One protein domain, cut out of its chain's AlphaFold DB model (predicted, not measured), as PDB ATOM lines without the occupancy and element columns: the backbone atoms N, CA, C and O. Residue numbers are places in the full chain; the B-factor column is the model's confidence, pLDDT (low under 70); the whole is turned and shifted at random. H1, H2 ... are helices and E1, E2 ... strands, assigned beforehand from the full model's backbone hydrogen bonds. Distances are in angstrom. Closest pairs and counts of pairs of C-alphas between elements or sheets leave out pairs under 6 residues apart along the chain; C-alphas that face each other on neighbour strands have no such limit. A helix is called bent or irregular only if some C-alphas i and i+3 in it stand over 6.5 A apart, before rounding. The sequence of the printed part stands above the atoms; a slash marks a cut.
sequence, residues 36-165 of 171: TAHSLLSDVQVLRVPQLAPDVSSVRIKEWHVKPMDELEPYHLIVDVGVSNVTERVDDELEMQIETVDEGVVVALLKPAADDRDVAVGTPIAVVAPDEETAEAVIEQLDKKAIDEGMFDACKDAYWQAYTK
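This is residues 36 to 165 of the 171 residues of an uncharacterized protein of Pycnococcus provasolii (UniProt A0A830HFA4). Two sheets follow one another along an elongated body: a strongly twisted, somewhat curled sheet of five strands, E6, E2, E3, E4 and E8, and a smaller one of three strands, E1, E7 and E5. H2 covers one face of the smaller sheet, with the short H3 on that same face and H1 beyond, so that the helices H1 and H2 make one end of the long axis and the link between E3 and E4 makes the other. The printed part has 130 residues with three named helices and eight named strands, in the order H1, E1 to E7, H2, H3, E8. Both sheets are antiparallel, in the orders E6, E2, E3, E4, E8 and E1, E7, E5, and the class is mixed, helices and strands. The whole is compact by its radius of gyration of the C-alphas, 14.8 A, with spans of 50 by 28 by 23 A.

H1, residues 36 to 43, begins at C-alpha 36 (21.481, -49.643, -14.598) and is 11.3 A long. E1 is residues 45 to 48, E2 residues 58 to 64 with 17.2 A, E3 residues 77 to 83 with 17.0 A, and E4 residues 94 to 100 with 19.6 A. E5, residues 104 to 109, measures 14.0 A; E6 is residues 118 to 120; E7, residues 124 to 129, measures 14.1 A. H2, residues 132 to 144, begins at C-alpha 132 (36.588, -50.547, -6.154) and is 18.6 A long. H3 is residues 149 to 152, neither bent nor irregular, but only just: C-alphas 149 and 152 are 6.2 A apart. E8, residues 160 to 164, measures 13.9 A and ends at C-alpha 164 (49.955, -22.489, -5.134).

In the larger sheet, E6 and E8 are the edge strands. E2, E3 and E4 form a meander, each strand the antiparallel neighbour of the one before; E2 and E3 are a hairpin, and so are E3 and E4. N 60 and O 82 of E2 and E3 are 2.8 A apart, N 81 and O 96 of E3 and E4 2.8 A, N 97 and O 163 of E4 and E8 2.8 A, and N 59 and O 119 of E2 and E6 2.8 A, each within hydrogen-bond range. In the smaller sheet, N 45 and O 128 of E1 and E7 are 2.8 A apart, and N 107 and O 127 of E7 and E5 2.8 A, also within range. Residues 45 to 46 of E1 pair with residues 156 to 157, parallel, and residues 71 to 72 pair with residues 104 to 105 of E5, antiparallel. H2 on one face of the sheet E1, E7, E5 makes two layers, a helix over a sheet. Its height over the sheet is 8.8 A; it lies over E5, along the strands, at 12 degrees on the local plane. The closest C-alphas of H2 and E5 are those of Ala 135 and Val 107, 5.2 A apart. H3, on the same face as H2, has a height over the sheet of 9.7 A and lies only just over E7, with 3 of its C-alphas falling on it. H1 only grazes this sheet, with residues 40 to 43. H1 and H2 touch at a steep tilt of 52 degrees, opposite ways, the closest C-alphas being those of Leu 40 and Val 138, 6.9 A apart. H2 and E8 are apart. In H1 and H2 every O i to N i+4 pair is within hydrogen-bond range; H3 is too short for such a pair.

The two C-alphas farthest apart, those of Thr 36 and Arg 89, are 50.2 A apart. The printed part has no cut. The link from E2 to E3, 12 residues, is long; the others are short or tight. The mean pLDDT of the printed part is 82.4, and it is under 70 at residues 36 to 39, 84 to 93, 114 to 116, 145, 147 and 149.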
ATOM      1  N   THR A  36      20.433 -49.409 -15.613       53.59
ATOM      2  CA  THR A  36      21.481 -49.643 -14.598       53.59
ATOM      3  C   THR A  36      22.692 -48.733 -14.805       53.59
ATOM      4  O   THR A  36      23.305 -48.291 -13.842       53.59
ATOM      5  N   ALA A  37      22.990 -48.392 -16.063       54.19
ATOM      6  CA  ALA A  37      24.091 -47.501 -16.429       54.19
ATOM      7  C   ALA A  37      23.943 -46.092 -15.832       54.19
ATOM      8  O   ALA A  37      24.922 -45.491 -15.415       54.19
ATOM      9  N   HIS A  38      22.713 -45.569 -15.772       56.41
ATOM     10  CA  HIS A  38      22.460 -44.245 -15.201       56.41
ATOM     11  C   HIS A  38      22.583 -44.237 -13.671       56.41
ATOM     12  O   HIS A  38      22.962 -43.222 -13.105       56.41
ATOM     13  N   SER A  39      22.307 -45.373 -13.016       64.62
ATOM     14  CA  SER A  39      22.440 -45.508 -11.562       64.62
ATOM     15  C   SER A  39      23.905 -45.529 -11.128       64.62
ATOM     16  O   SER A  39      24.278 -44.800 -10.221       64.62
ATOM     17  N   LEU A  40      24.757 -46.294 -11.818       70.00
ATOM     18  CA  LEU A  40      26.181 -46.383 -11.462       70.00
ATOM     19  C   LEU A  40      26.906 -45.045 -11.657       70.00
ATOM     20  O   LEU A  40      27.755 -44.670 -10.858       70.00
ATOM     21  N   LEU A  41      26.531 -44.285 -12.692       71.62
ATOM     22  CA  LEU A  41      27.095 -42.955 -12.924       71.62
ATOM     23  C   LEU A  41      26.592 -41.910 -11.915       71.62
ATOM     24  O   LEU A  41      27.278 -40.928 -11.670       71.62
ATOM     25  N   SER A  42      25.417 -42.099 -11.306       76.12
ATOM     26  CA  SER A  42      24.943 -41.182 -10.258       76.12
ATOM     27  C   SER A  42      25.656 -41.359  -8.913       76.12
ATOM     28  O   SER A  42      25.602 -40.452  -8.075       76.12
ATOM     29  N   ASP A  43      26.319 -42.500  -8.718       84.44
ATOM     30  CA  ASP A  43      27.063 -42.818  -7.497       84.44
ATOM     31  C   ASP A  43      28.541 -42.403  -7.583       84.44
ATOM     32  O   ASP A  43      29.174 -42.203  -6.545       84.44
ATOM     33  N   VAL A  44      29.078 -42.194  -8.792       89.81
ATOM     34  CA  VAL A  44      30.428 -41.645  -8.974       89.81
ATOM     35  C   VAL A  44      30.455 -40.125  -8.859       89.81
ATOM     36  O   VAL A  44      29.484 -39.411  -9.128       89.81
ATOM     37  N   GLN A  45      31.626 -39.637  -8.484       91.88
ATOM     38  CA  GLN A  45      31.960 -38.232  -8.428       91.88
ATOM     39  C   GLN A  45      32.882 -37.872  -9.589       91.88
ATOM     40  O   GLN A  45      33.677 -38.682 -10.069       91.88
ATOM     41  N   VAL A  46      32.778 -36.640 -10.060       92.31
ATOM     42  CA  VAL A  46      33.548 -36.149 -11.197       92.31
ATOM     43  C   VAL A  46      34.381 -34.974 -10.736       92.31
ATOM     44  O   VAL A  46      33.867 -33.965 -10.255       92.31
ATOM     45  N   LEU A  47      35.691 -35.098 -10.901       91.69
ATOM     46  CA  LEU A  47      36.601 -33.989 -10.702       91.69
ATOM     47  C   LEU A  47      36.568 -33.138 -11.968       91.69
ATOM     48  O   LEU A  47      37.032 -33.559 -13.032       91.69
ATOM     49  N   ARG A  48      35.986 -31.947 -11.861       91.94
ATOM     50  CA  ARG A  48      35.977 -30.935 -12.921       91.94
ATOM     51  C   ARG A  48      37.084 -29.926 -12.688       91.94
ATOM     52  O   ARG A  48      37.506 -29.725 -11.553       91.94
ATOM     53  N   VAL A  49      37.528 -29.265 -13.759       89.75
ATOM     54  CA  VAL A  49      38.485 -28.167 -13.630       89.75
ATOM     55  C   VAL A  49      37.906 -27.107 -12.693       89.75
ATOM     56  O   VAL A  49      36.857 -26.528 -13.009       89.75
ATOM     57  N   PRO A  50      38.591 -26.819 -11.578       85.44
ATOM     58  CA  PRO A  50      38.162 -25.804 -10.639       85.44
ATOM     59  C   PRO A  50      38.265 -24.390 -11.205       85.44
ATOM     60  O   PRO A  50      39.200 -24.063 -11.939       85.44
ATOM     61  N   GLN A  51      37.355 -23.507 -10.788       86.06
ATOM     62  CA  GLN A  51      37.547 -22.071 -10.981       86.06
ATOM     63  C   GLN A  51      38.535 -21.546  -9.931       86.06
ATOM     64  O   GLN A  51      38.145 -21.156  -8.834       86.06
ATOM     65  N   LEU A  52      39.827 -21.566 -10.264       80.69
ATOM     66  CA  LEU A  52      40.911 -21.197  -9.343       80.69
ATOM     67  C   LEU A  52      41.010 -19.682  -9.096       80.69
ATOM     68  O   LEU A  52      41.467 -19.260  -8.036       80.69
ATOM     69  N   ALA A  53      40.577 -18.859 -10.056       75.06
ATOM     70  CA  ALA A  53      40.527 -17.402  -9.937       75.06
ATOM     71  C   ALA A  53      39.416 -16.805 -10.829       75.06
ATOM     72  O   ALA A  53      38.950 -17.472 -11.758       75.06
ATOM     73  N   PRO A  54      38.983 -15.553 -10.577       78.12
ATOM     74  CA  PRO A  54      37.900 -14.918 -11.331       78.12
ATOM     75  C   PRO A  54      38.212 -14.744 -12.828       78.12
ATOM     76  O   PRO A  54      37.305 -14.889 -13.642       78.12
ATOM     77  N   ASP A  55      39.477 -14.500 -13.187       79.00
ATOM     78  CA  ASP A  55      39.921 -14.267 -14.573       79.00
ATOM     79  C   ASP A  55      40.464 -15.531 -15.271       79.00
ATOM     80  O   ASP A  55      40.877 -15.494 -16.431       79.00
ATOM     81  N   VAL A  56      40.457 -16.673 -14.580       81.06
ATOM     82  CA  VAL A  56      40.961 -17.940 -15.117       81.06
ATOM     83  C   VAL A  56      39.846 -18.628 -15.894       81.06
ATOM     84  O   VAL A  56      38.905 -19.157 -15.309       81.06
ATOM     85  N   SER A  57      39.955 -18.635 -17.223       83.56
ATOM     86  CA  SER A  57      39.014 -19.334 -18.113       83.56
ATOM     87  C   SER A  57      39.417 -20.776 -18.416       83.56
ATOM     88  O   SER A  57      38.575 -21.596 -18.785       83.56
ATOM     89  N   SER A  58      40.706 -21.084 -18.298       84.56
ATOM     90  CA  SER A  58      41.273 -22.375 -18.673       84.56
ATOM     91  C   SER A  58      42.553 -22.678 -17.900       84.56
ATOM     92  O   SER A  58      43.278 -21.766 -17.503       84.56
ATOM     93  N   VAL A  59      42.836 -23.964 -17.723       87.00
ATOM     94  CA  VAL A  59      44.020 -24.489 -17.034       87.00
ATOM     95  C   VAL A  59      44.733 -25.506 -17.914       87.00
ATOM     96  O   VAL A  59      44.120 -26.125 -18.782       87.00
ATOM     97  N   ARG A  60      46.017 -25.737 -17.666       87.62
ATOM     98  CA  ARG A  60      46.797 -26.784 -18.330       87.62
ATOM     99  C   ARG A  60      47.174 -27.866 -17.334       87.62
ATOM    100  O   ARG A  60      47.679 -27.564 -16.260       87.62
ATOM    101  N   ILE A  61      46.977 -29.128 -17.695       89.25
ATOM    102  CA  ILE A  61      47.372 -30.258 -16.846       89.25
ATOM    103  C   ILE A  61      48.869 -30.513 -17.032       89.25
ATOM    104  O   ILE A  61      49.309 -30.850 -18.136       89.25
ATOM    105  N   LYS A  62      49.650 -30.347 -15.961       88.31
ATOM    106  CA  LYS A  62      51.102 -30.555 -15.973       88.31
ATOM    107  C   LYS A  62      51.446 -32.008 -15.708       88.31
ATOM    108  O   LYS A  62      52.062 -32.649 -16.554       88.31
ATOM    109  N   GLU A  63      51.013 -32.517 -14.562       89.38
ATOM    110  CA  GLU A  63      51.395 -33.837 -14.075       89.38
ATOM    111  C   GLU A  63      50.258 -34.451 -13.258       89.38
ATOM    112  O   GLU A  63      49.662 -33.785 -12.413       89.38
ATOM    113  N   TRP A  64      49.958 -35.722 -13.525       91.69
ATOM    114  CA  TRP A  64      49.065 -36.530 -12.699       91.69
ATOM    115  C   TRP A  64      49.903 -37.295 -11.676       91.69
ATOM    116  O   TRP A  64      50.829 -38.010 -12.062       91.69
ATOM    117  N   HIS A  65      49.546 -37.182 -10.400       90.94
ATOM    118  CA  HIS A  65      50.190 -37.921  -9.305       90.94
ATOM    119  C   HIS A  65      49.484 -39.245  -8.994       90.94
ATOM    120  O   HIS A  65      50.032 -40.083  -8.284       90.94
ATOM    121  N   VAL A  66      48.313 -39.460  -9.595       91.94
ATOM    122  CA  VAL A  66      47.462 -40.643  -9.418       91.94
ATOM    123  C   VAL A  66      47.334 -41.443 -10.712       91.94
ATOM    124  O   VAL A  66      47.606 -40.947 -11.812       91.94
ATOM    125  N   LYS A  67      46.894 -42.697 -10.596       91.69
ATOM    126  CA  LYS A  67      46.657 -43.599 -11.735       91.69
ATOM    127  C   LYS A  67      45.221 -44.130 -11.729       91.69
ATOM    128  O   LYS A  67      44.558 -44.070 -10.703       91.69
ATOM    129  N   PRO A  68      44.714 -44.659 -12.857       90.62
ATOM    130  CA  PRO A  68      43.473 -45.428 -12.838       90.62
ATOM    131  C   PRO A  68      43.587 -46.615 -11.872       90.62
ATOM    132  O   PRO A  68      44.631 -47.269 -11.841       90.62
ATOM    133  N   MET A  69      42.511 -46.890 -11.141       92.00
ATOM    134  CA  MET A  69      42.393 -47.857 -10.042       92.00
ATOM    135  C   MET A  69      43.240 -47.550  -8.799       92.00
ATOM    136  O   MET A  69      43.477 -48.439  -7.987       92.00
ATOM    137  N   ASP A  70      43.705 -46.312  -8.641       93.38
ATOM    138  CA  ASP A  70      44.430 -45.891  -7.440       93.38
ATOM    139  C   ASP A  70      43.458 -45.448  -6.340       93.38
ATOM    140  O   ASP A  70      42.443 -44.798  -6.623       93.38
ATOM    141  N   GLU A  71      43.768 -45.809  -5.097       91.75
ATOM    142  CA  GLU A  71      42.977 -45.445  -3.920       91.75
ATOM    143  C   GLU A  71      43.356 -44.031  -3.462       91.75
ATOM    144  O   GLU A  71      44.529 -43.696  -3.294       91.75
ATOM    145  N   LEU A  72      42.348 -43.183  -3.286       90.62
ATOM    146  CA  LEU A  72      42.480 -41.802  -2.854       90.62
ATOM    147  C   LEU A  72      42.144 -41.685  -1.376       90.62
ATOM    148  O   LEU A  72      41.034 -41.998  -0.943       90.62
ATOM    149  N   GLU A  73      43.091 -41.134  -0.628       90.88
ATOM    150  CA  GLU A  73      42.861 -40.678   0.736       90.88
ATOM    151  C   GLU A  73      42.430 -39.198   0.747       90.88
ATOM    152  O   GLU A  73      42.751 -38.436  -0.175       90.88
ATOM    153  N   PRO A  74      41.749 -38.737   1.807       91.06
ATOM    154  CA  PRO A  74      41.497 -37.317   2.002       91.06
ATOM    155  C   PRO A  74      42.803 -36.516   1.995       91.06
ATOM    156  O   PRO A  74      43.777 -36.885   2.653       91.06
ATOM    157  N   TYR A  75      42.796 -35.385   1.293       90.00
ATOM    158  CA  TYR A  75      43.947 -34.499   1.093       90.00
ATOM    159  C   TYR A  75      45.078 -35.101   0.247       90.00
ATOM    160  O   TYR A  75      46.205 -34.606   0.264       90.00
ATOM    161  N   HIS A  76      44.794 -36.161  -0.515       91.25
ATOM    162  CA  HIS A  76      45.755 -36.724  -1.453       91.25
ATOM    163  C   HIS A  76      45.917 -35.821  -2.684       91.25
ATOM    164  O   HIS A  76      44.935 -35.341  -3.262       91.25
ATOM    165  N   LEU A  77      47.167 -35.614  -3.107       91.25
ATOM    166  CA  LEU A  77      47.516 -34.816  -4.282       91.25
ATOM    167  C   LEU A  77      47.182 -35.569  -5.571       91.25
ATOM    168  O   LEU A  77      47.781 -36.597  -5.865       91.25
ATOM    169  N   ILE A  78      46.264 -35.028  -6.370       91.69
ATOM    170  CA  ILE A  78      45.793 -35.681  -7.596       91.69
ATOM    171  C   ILE A  78      46.565 -35.182  -8.814       91.69
ATOM    172  O   ILE A  78      47.019 -35.974  -9.647       91.69
ATOM    173  N   VAL A  79      46.667 -33.861  -8.961       91.31
ATOM    174  CA  VAL A  79      47.139 -33.251 -10.204       91.31
ATOM    175  C   VAL A  79      47.777 -31.890  -9.966       91.31
ATOM    176  O   VAL A  79      47.245 -31.053  -9.237       91.31
ATOM    177  N   ASP A  80      48.894 -31.658 -10.647       90.06
ATOM    178  CA  ASP A  80      49.503 -30.341 -10.784       90.06
ATOM    179  C   ASP A  80      48.948 -29.676 -12.055       90.06
ATOM    180  O   ASP A  80      48.996 -30.237 -13.158       90.06
ATOM    181  N   VAL A  81      48.422 -28.460 -11.917       88.12
ATOM    182  CA  VAL A  81      47.869 -27.661 -13.014       88.12
ATOM    183  C   VAL A  81      48.581 -26.317 -13.134       88.12
ATOM    184  O   VAL A  81      48.882 -25.658 -12.145       88.12
ATOM    185  N   GLY A  82      48.844 -25.898 -14.366       84.88
ATOM    186  CA  GLY A  82      49.338 -24.568 -14.701       84.88
ATOM    187  C   GLY A  82      48.179 -23.638 -15.044       84.88
ATOM    188  O   GLY A  82      47.323 -23.975 -15.866       84.88
ATOM    189  N   VAL A  83      48.152 -22.459 -14.432       79.12
ATOM    190  CA  VAL A  83      47.182 -21.401 -14.724       79.12
ATOM    191  C   VAL A  83      47.897 -20.263 -15.449       79.12
ATOM    192  O   VAL A  83      48.849 -19.688 -14.925       79.12
ATOM    193  N   SER A  84      47.431 -19.924 -16.653       63.34
ATOM    194  CA  SER A  84      48.093 -18.965 -17.551       63.34
ATOM    195  C   SER A  84      47.540 -17.533 -17.497       63.34
ATOM    196  O   SER A  84      47.845 -16.722 -18.368       63.34
ATOM    197  N   ASN A  85      46.747 -17.170 -16.486       59.22
ATOM    198  CA  ASN A  85      46.311 -15.782 -16.321       59.22
ATOM    199  C   ASN A  85      46.050 -15.434 -14.851       59.22
ATOM    200  O   ASN A  85      44.941 -15.571 -14.339       59.22
ATOM    201  N   VAL A  86      47.096 -14.976 -14.171       54.81
ATOM    202  CA  VAL A  86      46.977 -14.160 -12.963       54.81
ATOM    203  C   VAL A  86      47.723 -12.872 -13.298       54.81
ATOM    204  O   VAL A  86      48.947 -12.828 -13.235       54.81
ATOM    205  N   THR A  87      46.987 -11.864 -13.779       50.97
ATOM    206  CA  THR A  87      47.437 -10.473 -14.000       50.97
ATOM    207  C   THR A  87      48.525 -10.102 -12.980       50.97
ATOM    208  O   THR A  87      48.258 -10.148 -11.785       50.97
ATOM    209  N   GLU A  88      49.790  -9.843 -13.332       53.16
ATOM    210  CA  GLU A  88      50.279  -8.731 -14.164       53.16
ATOM    211  C   GLU A  88      51.609  -9.041 -14.904       53.16
ATOM    212  O   GLU A  88      52.308  -8.129 -15.355       53.16
ATOM    213  N   ARG A  89      51.995 -10.315 -15.048       48.94
ATOM    214  CA  ARG A  89      53.202 -10.720 -15.792       48.94
ATOM    215  C   ARG A  89      52.849 -11.851 -16.747       48.94
ATOM    216  O   ARG A  89      52.496 -12.942 -16.327       48.94
ATOM    217  N   VAL A  90      52.943 -11.560 -18.042       50.91
ATOM    218  CA  VAL A  90      52.572 -12.452 -19.159       50.91
ATOM    219  C   VAL A  90      53.387 -13.763 -19.169       50.91
ATOM    220  O   VAL A  90      53.021 -14.700 -19.867       50.91
ATOM    221  N   ASP A  91      54.443 -13.852 -18.353       52.28
ATOM    222  CA  ASP A  91      55.399 -14.961 -18.317       52.28
ATOM    223  C   ASP A  91      55.374 -15.793 -17.016       52.28
ATOM    224  O   ASP A  91      56.164 -16.727 -16.883       52.28
ATOM    225  N   ASP A  92      54.517 -15.477 -16.038       55.06
ATOM    226  CA  ASP A  92      54.444 -16.248 -14.790       55.06
ATOM    227  C   ASP A  92      53.329 -17.300 -14.880       55.06
ATOM    228  O   ASP A  92      52.181 -17.070 -14.504       55.06
ATOM    229  N   GLU A  93      53.682 -18.481 -15.391       67.25
ATOM    230  CA  GLU A  93      52.853 -19.676 -15.254       67.25
ATOM    231  C   GLU A  93      52.767 -20.050 -13.769       67.25
ATOM    232  O   GLU A  93      53.763 -20.431 -13.145       67.25
ATOM    233  N   LEU A  94      51.579 -19.891 -13.181       75.81
ATOM    234  CA  LEU A  94      51.352 -20.257 -11.792       75.81
ATOM    235  C   LEU A  94      51.026 -21.745 -11.724       75.81
ATOM    236  O   LEU A  94      49.986 -22.187 -12.210       75.81
ATOM    237  N   GLU A  95      51.916 -22.506 -11.100       82.88
ATOM    238  CA  GLU A  95      51.677 -23.912 -10.801       82.88
ATOM    239  C   GLU A  95      50.835 -24.030  -9.528       82.88
ATOM    240  O   GLU A  95      51.192 -23.513  -8.463       82.88
ATOM    241  N   MET A  96      49.703 -24.715  -9.646       86.56
ATOM    242  CA  MET A  96      48.806 -25.038  -8.547       86.56
ATOM    243  C   MET A  96      48.657 -26.550  -8.419       86.56
ATOM    244  O   MET A  96      48.721 -27.284  -9.399       86.56
ATOM    245  N   GLN A  97      48.451 -27.005  -7.196       89.88
ATOM    246  CA  GLN A  97      48.343 -28.407  -6.825       89.88
ATOM    247  C   GLN A  97      46.915 -28.662  -6.364       89.88
ATOM    248  O   GLN A  97      46.451 -27.957  -5.468       89.88
ATOM    249  N   ILE A  98      46.210 -29.598  -7.002       90.12
ATOM    250  CA  ILE A  98      44.821 -29.946  -6.678       90.12
ATOM    251  C   ILE A  98      44.800 -31.243  -5.873       90.12
ATOM    252  O   ILE A  98      45.309 -32.277  -6.314       90.12
ATOM    253  N   GLU A  99      44.137 -31.185  -4.726       90.94
ATOM    254  CA  GLU A  99      43.914 -32.307  -3.820       90.94
ATOM    255  C   GLU A  99      42.417 -32.604  -3.703       90.94
ATOM    256  O   GLU A  99      41.590 -31.684  -3.734       90.94
ATOM    257  N   THR A 100      42.065 -33.880  -3.537       88.19
ATOM    258  CA  THR A 100      40.698 -34.274  -3.160       88.19
ATOM    259  C   THR A 100      40.508 -34.140  -1.658       88.19
ATOM    260  O   THR A 100      41.425 -34.395  -0.883       88.19
ATOM    261  N   VAL A 101      39.315 -33.742  -1.234       89.25
ATOM    262  CA  VAL A 101      38.927 -33.758   0.185       89.25
ATOM    263  C   VAL A 101      38.227 -35.072   0.542       89.25
ATOM    264  O   VAL A 101      38.227 -35.471   1.706       89.25
ATOM    265  N   ASP A 102      37.682 -35.762  -0.458       86.81
ATOM    266  CA  ASP A 102      36.957 -37.016  -0.297       86.81
ATOM    267  C   ASP A 102      37.847 -38.232  -0.573       86.81
ATOM    268  O   ASP A 102      38.788 -38.167  -1.371       86.81
ATOM    269  N   GLU A 103      37.499 -39.345   0.070       90.25
ATOM    270  CA  GLU A 103      38.040 -40.676  -0.207       90.25
ATOM    271  C   GLU A 103      37.363 -41.316  -1.429       90.25
ATOM    272  O   GLU A 103      36.204 -41.021  -1.743       90.25
ATOM    273  N   GLY A 104      38.075 -42.205  -2.122       91.50
ATOM    274  CA  GLY A 104      37.513 -42.955  -3.245       91.50
ATOM    275  C   GLY A 104      38.560 -43.666  -4.092       91.50
ATOM    276  O   GLY A 104      39.716 -43.774  -3.712       91.50
ATOM    277  N   VAL A 105      38.162 -44.140  -5.269       93.31
ATOM    278  CA  VAL A 105      39.038 -44.824  -6.230       93.31
ATOM    279  C   VAL A 105      39.000 -44.090  -7.563       93.31
ATOM    280  O   VAL A 105      37.926 -43.812  -8.104       93.31
ATOM    281  N   VAL A 106      40.166 -43.778  -8.128       93.00
ATOM    282  CA  VAL A 106      40.252 -43.147  -9.452       93.00
ATOM    283  C   VAL A 106      39.805 -44.146 -10.510       93.00
ATOM    284  O   VAL A 106      40.470 -45.141 -10.765       93.00
ATOM    285  N   VAL A 107      38.709 -43.863 -11.200       91.88
ATOM    286  CA  VAL A 107      38.184 -44.729 -12.264       91.88
ATOM    287  C   VAL A 107      38.973 -44.513 -13.552       91.88
ATOM    288  O   VAL A 107      39.484 -45.448 -14.162       91.88
ATOM    289  N   ALA A 108      39.068 -43.254 -13.984       89.19
ATOM    290  CA  ALA A 108      39.703 -42.887 -15.240       89.19
ATOM    291  C   ALA A 108      40.169 -41.429 -15.236       89.19
ATOM    292  O   ALA A 108      39.501 -40.539 -14.701       89.19
ATOM    293  N   LEU A 109      41.292 -41.190 -15.915       90.56
ATOM    294  CA  LEU A 109      41.806 -39.860 -16.232       90.56
ATOM    295  C   LEU A 109      41.351 -39.499 -17.649       90.56
ATOM    296  O   LEU A 109      41.748 -40.143 -18.620       90.56
ATOM    297  N   LEU A 110      40.490 -38.489 -17.774       87.88
ATOM    298  CA  LEU A 110      39.839 -38.138 -19.043       87.88
ATOM    299  C   LEU A 110      40.733 -37.294 -19.955       87.88
ATOM    300  O   LEU A 110      40.496 -37.209 -21.162       87.88
ATOM    301  N   LYS A 111      41.746 -36.639 -19.381       87.00
ATOM    302  CA  LYS A 111      42.678 -35.766 -20.093       87.00
ATOM    303  C   LYS A 111      44.118 -36.211 -19.808       87.00
ATOM    304  O   LYS A 111      44.477 -36.384 -18.642       87.00
ATOM    305  N   PRO A 112      44.959 -36.395 -20.836       83.62
ATOM    306  CA  PRO A 112      46.365 -36.734 -20.630       83.62
ATOM    307  C   PRO A 112      47.148 -35.549 -20.038       83.62
ATOM    308  O   PRO A 112      46.813 -34.387 -20.268       83.62
ATOM    309  N   ALA A 113      48.206 -35.853 -19.281       81.06
ATOM    310  CA  ALA A 113      49.164 -34.845 -18.825       81.06
ATOM    311  C   ALA A 113      49.999 -34.304 -19.996       81.06
ATOM    312  O   ALA A 113      50.241 -35.018 -20.971       81.06
ATOM    313  N   ALA A 114      50.469 -33.060 -19.869       67.44
ATOM    314  CA  ALA A 114      51.422 -32.423 -20.783       67.44
ATOM    315  C   ALA A 114      50.969 -32.306 -22.255       67.44
ATOM    316  O   ALA A 114      51.791 -32.102 -23.144       67.44
ATOM    317  N   ASP A 115      49.665 -32.378 -22.531       62.41
ATOM    318  CA  ASP A 115      49.120 -32.332 -23.898       62.41
ATOM    319  C   ASP A 115      49.101 -30.907 -24.501       62.41
ATOM    320  O   ASP A 115      48.470 -30.682 -25.533       62.41
ATOM    321  N   ASP A 116      49.735 -29.937 -23.817       62.09
ATOM    322  CA  ASP A 116      49.798 -28.485 -24.093       62.09
ATOM    323  C   ASP A 116      48.455 -27.814 -24.435       62.09
ATOM    324  O   ASP A 116      48.393 -26.670 -24.888       62.09
ATOM    325  N   ARG A 117      47.358 -28.530 -24.186       78.94
ATOM    326  CA  ARG A 117      45.993 -28.110 -24.441       78.94
ATOM    327  C   ARG A 117      45.405 -27.505 -23.187       78.94
ATOM    328  O   ARG A 117      45.423 -28.109 -22.114       78.94
ATOM    329  N   ASP A 118      44.846 -26.321 -23.365       83.06
ATOM    330  CA  ASP A 118      44.145 -25.620 -22.310       83.06
ATOM    331  C   ASP A 118      42.751 -26.251 -22.136       83.06
ATOM    332  O   ASP A 118      41.989 -26.419 -23.092       83.06
ATOM    333  N   VAL A 119      42.438 -26.645 -20.906       87.88
ATOM    334  CA  VAL A 119      41.172 -27.246 -20.487       87.88
ATOM    335  C   VAL A 119      40.327 -26.158 -19.832       87.88
ATOM    336  O   VAL A 119      40.791 -25.483 -18.916       87.88
ATOM    337  N   ALA A 120      39.098 -25.960 -20.305       88.88
ATOM    338  CA  ALA A 120      38.218 -24.927 -19.770       88.88
ATOM    339  C   ALA A 120      37.762 -25.247 -18.336       88.88
ATOM    340  O   ALA A 120      37.661 -26.407 -17.934       88.88
ATOM    341  N   VAL A 121      37.458 -24.202 -17.567       88.88
ATOM    342  CA  VAL A 121      36.844 -24.351 -16.241       88.88
ATOM    343  C   VAL A 121      35.504 -25.090 -16.352       88.88
ATOM    344  O   VAL A 121      34.715 -24.829 -17.258       88.88
ATOM    345  N   GLY A 122      35.250 -26.023 -15.430       88.81
ATOM    346  CA  GLY A 122      34.047 -26.864 -15.414       88.81
ATOM    347  C   GLY A 122      34.110 -28.107 -16.313       88.81
ATOM    348  O   GLY A 122      33.238 -28.975 -16.217       88.81
ATOM    349  N   THR A 123      35.140 -28.249 -17.152       90.25
ATOM    350  CA  THR A 123      35.345 -29.472 -17.941       90.25
ATOM    351  C   THR A 123      35.745 -30.637 -17.023       90.25
ATOM    352  O   THR A 123      36.618 -30.458 -16.171       90.25
ATOM    353  N   PRO A 124      35.150 -31.832 -17.175       91.12
ATOM    354  CA  PRO A 124      35.525 -33.010 -16.393       91.12
ATOM    355  C   PRO A 124      36.935 -33.504 -16.762       91.12
ATOM    356  O   PRO A 124      37.265 -33.650 -17.943       91.12
ATOM    357  N   ILE A 125      37.772 -33.760 -15.751       90.50
ATOM    358  CA  ILE A 125      39.176 -34.188 -15.911       90.50
ATOM    359  C   ILE A 125      39.455 -35.581 -15.349       90.50
ATOM    360  O   ILE A 125      40.285 -36.295 -15.911       90.50
ATOM    361  N   ALA A 126      38.751 -35.992 -14.296       91.00
ATOM    362  CA  ALA A 126      38.857 -37.329 -13.725       91.00
ATOM    363  C   ALA A 126      37.514 -37.783 -13.147       91.00
ATOM    364  O   ALA A 126      36.650 -36.964 -12.826       91.00
ATOM    365  N   VAL A 127      37.350 -39.096 -13.018       91.25
ATOM    366  CA  VAL A 127      36.178 -39.728 -12.403       91.25
ATOM    367  C   VAL A 127      36.644 -40.505 -11.180       91.25
ATOM    368  O   VAL A 127      37.620 -41.252 -11.266       91.25
ATOM    369  N   VAL A 128      35.945 -40.331 -10.065       91.88
ATOM    370  CA  VAL A 128      36.230 -40.963  -8.776       91.88
ATOM    371  C   VAL A 128      35.008 -41.769  -8.350       91.88
ATOM    372  O   VAL A 128      33.897 -41.248  -8.300       91.88
ATOM    373  N   ALA A 129      35.198 -43.051  -8.072       92.38
ATOM    374  CA  ALA A 129      34.168 -43.924  -7.526       92.38
ATOM    375  C   ALA A 129      34.291 -44.000  -5.997       92.38
ATOM    376  O   ALA A 129      35.388 -43.828  -5.471       92.38
ATOM    377  N   PRO A 130      33.194 -44.275  -5.276       90.62
ATOM    378  CA  PRO A 130      33.239 -44.456  -3.826       90.62
ATOM    379  C   PRO A 130      33.983 -45.732  -3.396       90.62
ATOM    380  O   PRO A 130      34.490 -45.792  -2.282       90.62
ATOM    381  N   ASP A 131      34.043 -46.746  -4.258       90.19
ATOM    382  CA  ASP A 131      34.623 -48.056  -3.966       90.19
ATOM    383  C   ASP A 131      35.134 -48.749  -5.244       90.19
ATOM    384  O   ASP A 131      34.798 -48.355  -6.366       90.19
ATOM    385  N   GLU A 132      35.954 -49.789  -5.066       90.38
ATOM    386  CA  GLU A 132      36.588 -50.547  -6.154       90.38
ATOM    387  C   GLU A 132      35.569 -51.304  -7.028       90.38
ATOM    388  O   GLU A 132      35.707 -51.318  -8.251       90.38
ATOM    389  N   GLU A 133      34.505 -51.871  -6.444       88.94
ATOM    390  CA  GLU A 133      33.473 -52.612  -7.189       88.94
ATOM    391  C   GLU A 133      32.730 -51.677  -8.157       88.94
ATOM    392  O   GLU A 133      32.544 -51.987  -9.342       88.94
ATOM    393  N   THR A 134      32.367 -50.486  -7.678       88.81
ATOM    394  CA  THR A 134      31.780 -49.429  -8.502       88.81
ATOM    395  C   THR A 134      32.768 -48.945  -9.568       88.81
ATOM    396  O   THR A 134      32.366 -48.734 -10.717       88.81
ATOM    397  N   ALA A 135      34.057 -48.806  -9.234       88.88
ATOM    398  CA  ALA A 135      35.087 -48.382 -10.183       88.88
ATOM    399  C   ALA A 135      35.210 -49.349 -11.370       88.88
ATOM    400  O   ALA A 135      35.112 -48.917 -12.523       88.88
ATOM    401  N   GLU A 136      35.340 -50.653 -11.113       89.12
ATOM    402  CA  GLU A 136      35.449 -51.677 -12.158       89.12
ATOM    403  C   GLU A 136      34.220 -51.699 -13.077       89.12
ATOM    404  O   GLU A 136      34.343 -51.736 -14.307       89.12
ATOM    405  N   ALA A 137      33.020 -51.613 -12.492       86.94
ATOM    406  CA  ALA A 137      31.772 -51.602 -13.247       86.94
ATOM    407  C   ALA A 137      31.666 -50.381 -14.177       86.94
ATOM    408  O   ALA A 137      31.158 -50.490 -15.300       86.94
ATOM    409  N   VAL A 138      32.145 -49.215 -13.731       85.94
ATOM    410  CA  VAL A 138      32.145 -47.983 -14.530       85.94
ATOM    411  C   VAL A 138      33.226 -48.020 -15.609       85.94
ATOM    412  O   VAL A 138      32.933 -47.625 -16.736       85.94
ATOM    413  N   ILE A 139      34.419 -48.556 -15.338       87.69
ATOM    414  CA  ILE A 139      35.461 -48.755 -16.364       87.69
ATOM    415  C   ILE A 139      34.920 -49.617 -17.506       87.69
ATOM    416  O   ILE A 139      34.999 -49.226 -18.669       87.69
ATOM    417  N   GLU A 140      34.264 -50.736 -17.190       85.12
ATOM    418  CA  GLU A 140      33.685 -51.611 -18.213       85.12
ATOM    419  C   GLU A 140      32.606 -50.892 -19.054       85.12
ATOM    420  O   GLU A 140      32.414 -51.179 -20.240       85.12
ATOM    421  N   GLN A 141      31.882 -49.937 -18.458       80.19
ATOM    422  CA  GLN A 141      30.911 -49.101 -19.170       80.19
ATOM    423  C   GLN A 141      31.593 -48.066 -20.071       80.19
ATOM    424  O   GLN A 141      31.132 -47.858 -21.199       80.19
ATOM    425  N   LEU A 142      32.665 -47.436 -19.587       80.50
ATOM    426  CA  LEU A 142      33.466 -46.455 -20.322       80.50
ATOM    427  C   LEU A 142      34.203 -47.095 -21.504       80.50
ATOM    428  O   LEU A 142      34.328 -46.468 -22.546       80.50
ATOM    429  N   ASP A 143      34.611 -48.358 -21.405       79.75
ATOM    430  CA  ASP A 143      35.215 -49.074 -22.535       79.75
ATOM    431  C   ASP A 143      34.189 -49.395 -23.635       79.75
ATOM    432  O   ASP A 143      34.499 -49.417 -24.829       79.75
ATOM    433  N   LYS A 144      32.933 -49.646 -23.249       76.50
ATOM    434  CA  LYS A 144      31.847 -49.991 -24.182       76.50
ATOM    435  C   LYS A 144      31.227 -48.772 -24.859       76.50
ATOM    436  O   LYS A 144      30.635 -48.914 -25.933       76.50
ATOM    437  N   LYS A 145      31.299 -47.597 -24.237       69.62
ATOM    438  CA  LYS A 145      30.722 -46.351 -24.750       69.62
ATOM    439  C   LYS A 145      31.826 -45.341 -25.005       69.62
ATOM    440  O   LYS A 145      32.612 -45.060 -24.120       69.62
ATOM    441  N   ALA A 146      31.836 -44.728 -26.186       71.00
ATOM    442  CA  ALA A 146      32.692 -43.570 -26.407       71.00
ATOM    443  C   ALA A 146      32.417 -42.519 -25.317       71.00
ATOM    444  O   ALA A 146      31.261 -42.148 -25.105       71.00
ATOM    445  N   ILE A 147      33.473 -42.099 -24.621       69.19
ATOM    446  CA  ILE A 147      33.401 -41.094 -23.563       69.19
ATOM    447  C   ILE A 147      32.953 -39.776 -24.198       69.19
ATOM    448  O   ILE A 147      33.673 -39.200 -25.013       69.19
ATOM    449  N   ASP A 148      31.762 -39.318 -23.828       71.81
ATOM    450  CA  ASP A 148      31.241 -37.999 -24.174       71.81
ATOM    451  C   ASP A 148      31.243 -37.126 -22.915       71.81
ATOM    452  O   ASP A 148      30.868 -37.596 -21.841       71.81
ATOM    453  N   GLU A 149      31.668 -35.864 -23.027       67.75
ATOM    454  CA  GLU A 149      31.755 -34.953 -21.873       67.75
ATOM    455  C   GLU A 149      30.383 -34.747 -21.200       67.75
ATOM    456  O   GLU A 149      30.327 -34.609 -19.979       67.75
ATOM    457  N   GLY A 150      29.280 -34.848 -21.956       73.50
ATOM    458  CA  GLY A 150      27.915 -34.744 -21.437       73.50
ATOM    459  C   GLY A 150      27.432 -35.974 -20.662       73.50
ATOM    460  O   GLY A 150      26.394 -35.921 -19.999       73.50
ATOM    461  N   MET A 151      28.172 -37.090 -20.687       78.38
ATOM    462  CA  MET A 151      27.846 -38.280 -19.889       78.38
ATOM    463  C   MET A 151      27.946 -38.007 -18.381       78.38
ATOM    464  O   MET A 151      27.251 -38.648 -17.592       78.38
ATOM    465  N   PHE A 152      28.782 -37.044 -17.995       82.06
ATOM    466  CA  PHE A 152      29.110 -36.740 -16.606       82.06
ATOM    467  C   PHE A 152      28.308 -35.573 -16.013       82.06
ATOM    468  O   PHE A 152      28.446 -35.271 -14.832       82.06
ATOM    469  N   ASP A 153      27.436 -34.925 -16.789       80.25
ATOM    470  CA  ASP A 153      26.683 -33.737 -16.347       80.25
ATOM    471  C   ASP A 153      25.637 -34.018 -15.266       80.25
ATOM    472  O   ASP A 153      25.253 -33.118 -14.525       80.25
ATOM    473  N   ALA A 154      25.195 -35.270 -15.151       81.50
ATOM    474  CA  ALA A 154      24.304 -35.711 -14.080       81.50
ATOM    475  C   ALA A 154      25.054 -36.237 -12.839       81.50
ATOM    476  O   ALA A 154      24.410 -36.553 -11.837       81.50
ATOM    477  N   CYS A 155      26.382 -36.372 -12.910       84.56
ATOM    478  CA  CYS A 155      27.199 -36.867 -11.803       84.56
ATOM    479  C   CYS A 155      27.432 -35.758 -10.771       84.56
ATOM    480  O   CYS A 155      27.344 -34.570 -11.084       84.56
ATOM    481  N   LYS A 156      27.748 -36.147  -9.535       89.19
ATOM    482  CA  LYS A 156      28.129 -35.192  -8.488       89.19
ATOM    483  C   LYS A 156      29.547 -34.690  -8.743       89.19
ATOM    484  O   LYS A 156      30.394 -35.457  -9.190       89.19
ATOM    485  N   ASP A 157      29.812 -33.434  -8.417       89.56
ATOM    486  CA  ASP A 157      31.176 -32.912  -8.440       89.56
ATOM    487  C   ASP A 157      31.928 -33.381  -7.188       89.56
ATOM    488  O   ASP A 157      31.365 -33.378  -6.092       89.56
ATOM    489  N   ALA A 158      33.187 -33.788  -7.356       89.69
ATOM    490  CA  ALA A 158      34.061 -34.139  -6.237       89.69
ATOM    491  C   ALA A 158      34.462 -32.886  -5.443       89.69
ATOM    492  O   ALA A 158      34.664 -31.822  -6.041       89.69
ATOM    493  N   TYR A 159      34.626 -32.990  -4.118       90.38
ATOM    494  CA  TYR A 159      35.177 -31.884  -3.336       90.38
ATOM    495  C   TYR A 159      36.697 -31.819  -3.486       90.38
ATOM    496  O   TYR A 159      37.416 -32.799  -3.306       90.38
ATOM    497  N   TRP A 160      37.197 -30.624  -3.784       91.12
ATOM    498  CA  TRP A 160      38.612 -30.387  -4.032       91.12
ATOM    499  C   TRP A 160      39.084 -29.107  -3.351       91.12
ATOM    500  O   TRP A 160      38.307 -28.197  -3.050       91.12
ATOM    501  N   GLN A 161      40.393 -29.037  -3.153       89.56
ATOM    502  CA  GLN A 161      41.108 -27.839  -2.739       89.56
ATOM    503  C   GLN A 161      42.353 -27.666  -3.606       89.56
ATOM    504  O   GLN A 161      42.856 -28.632  -4.176       89.56
ATOM    505  N   ALA A 162      42.829 -26.429  -3.738       87.12
ATOM    506  CA  ALA A 162      44.001 -26.137  -4.549       87.12
ATOM    507  C   ALA A 162      44.949 -25.164  -3.851       87.12
ATOM    508  O   ALA A 162      44.514 -24.169  -3.266       87.12
ATOM    509  N   TYR A 163      46.249 -25.420  -3.978       85.69
ATOM    510  CA  TYR A 163      47.308 -24.604  -3.390       85.69
ATOM    511  C   TYR A 163      48.293 -24.141  -4.450       85.69
ATOM    512  O   TYR A 163      48.596 -24.866  -5.391       85.69
ATOM    513  N   THR A 164      48.837 -22.935  -4.298       83.44
ATOM    514  CA  THR A 164      49.955 -22.489  -5.134       83.44
ATOM    515  C   THR A 164      51.216 -23.238  -4.734       83.44
ATOM    516  O   THR A 164      51.591 -23.212  -3.557       83.44
ATOM    517  N   LYS A 165      51.910 -23.842  -5.697       77.75
ATOM    518  CA  LYS A 165      53.218 -24.449  -5.467       77.75
ATOM    519  C   LYS A 165      54.191 -23.321  -5.141       77.75
ATOM    520  O   LYS A 165      54.531 -22.503  -5.996       77.75
TER     521      LYS A 165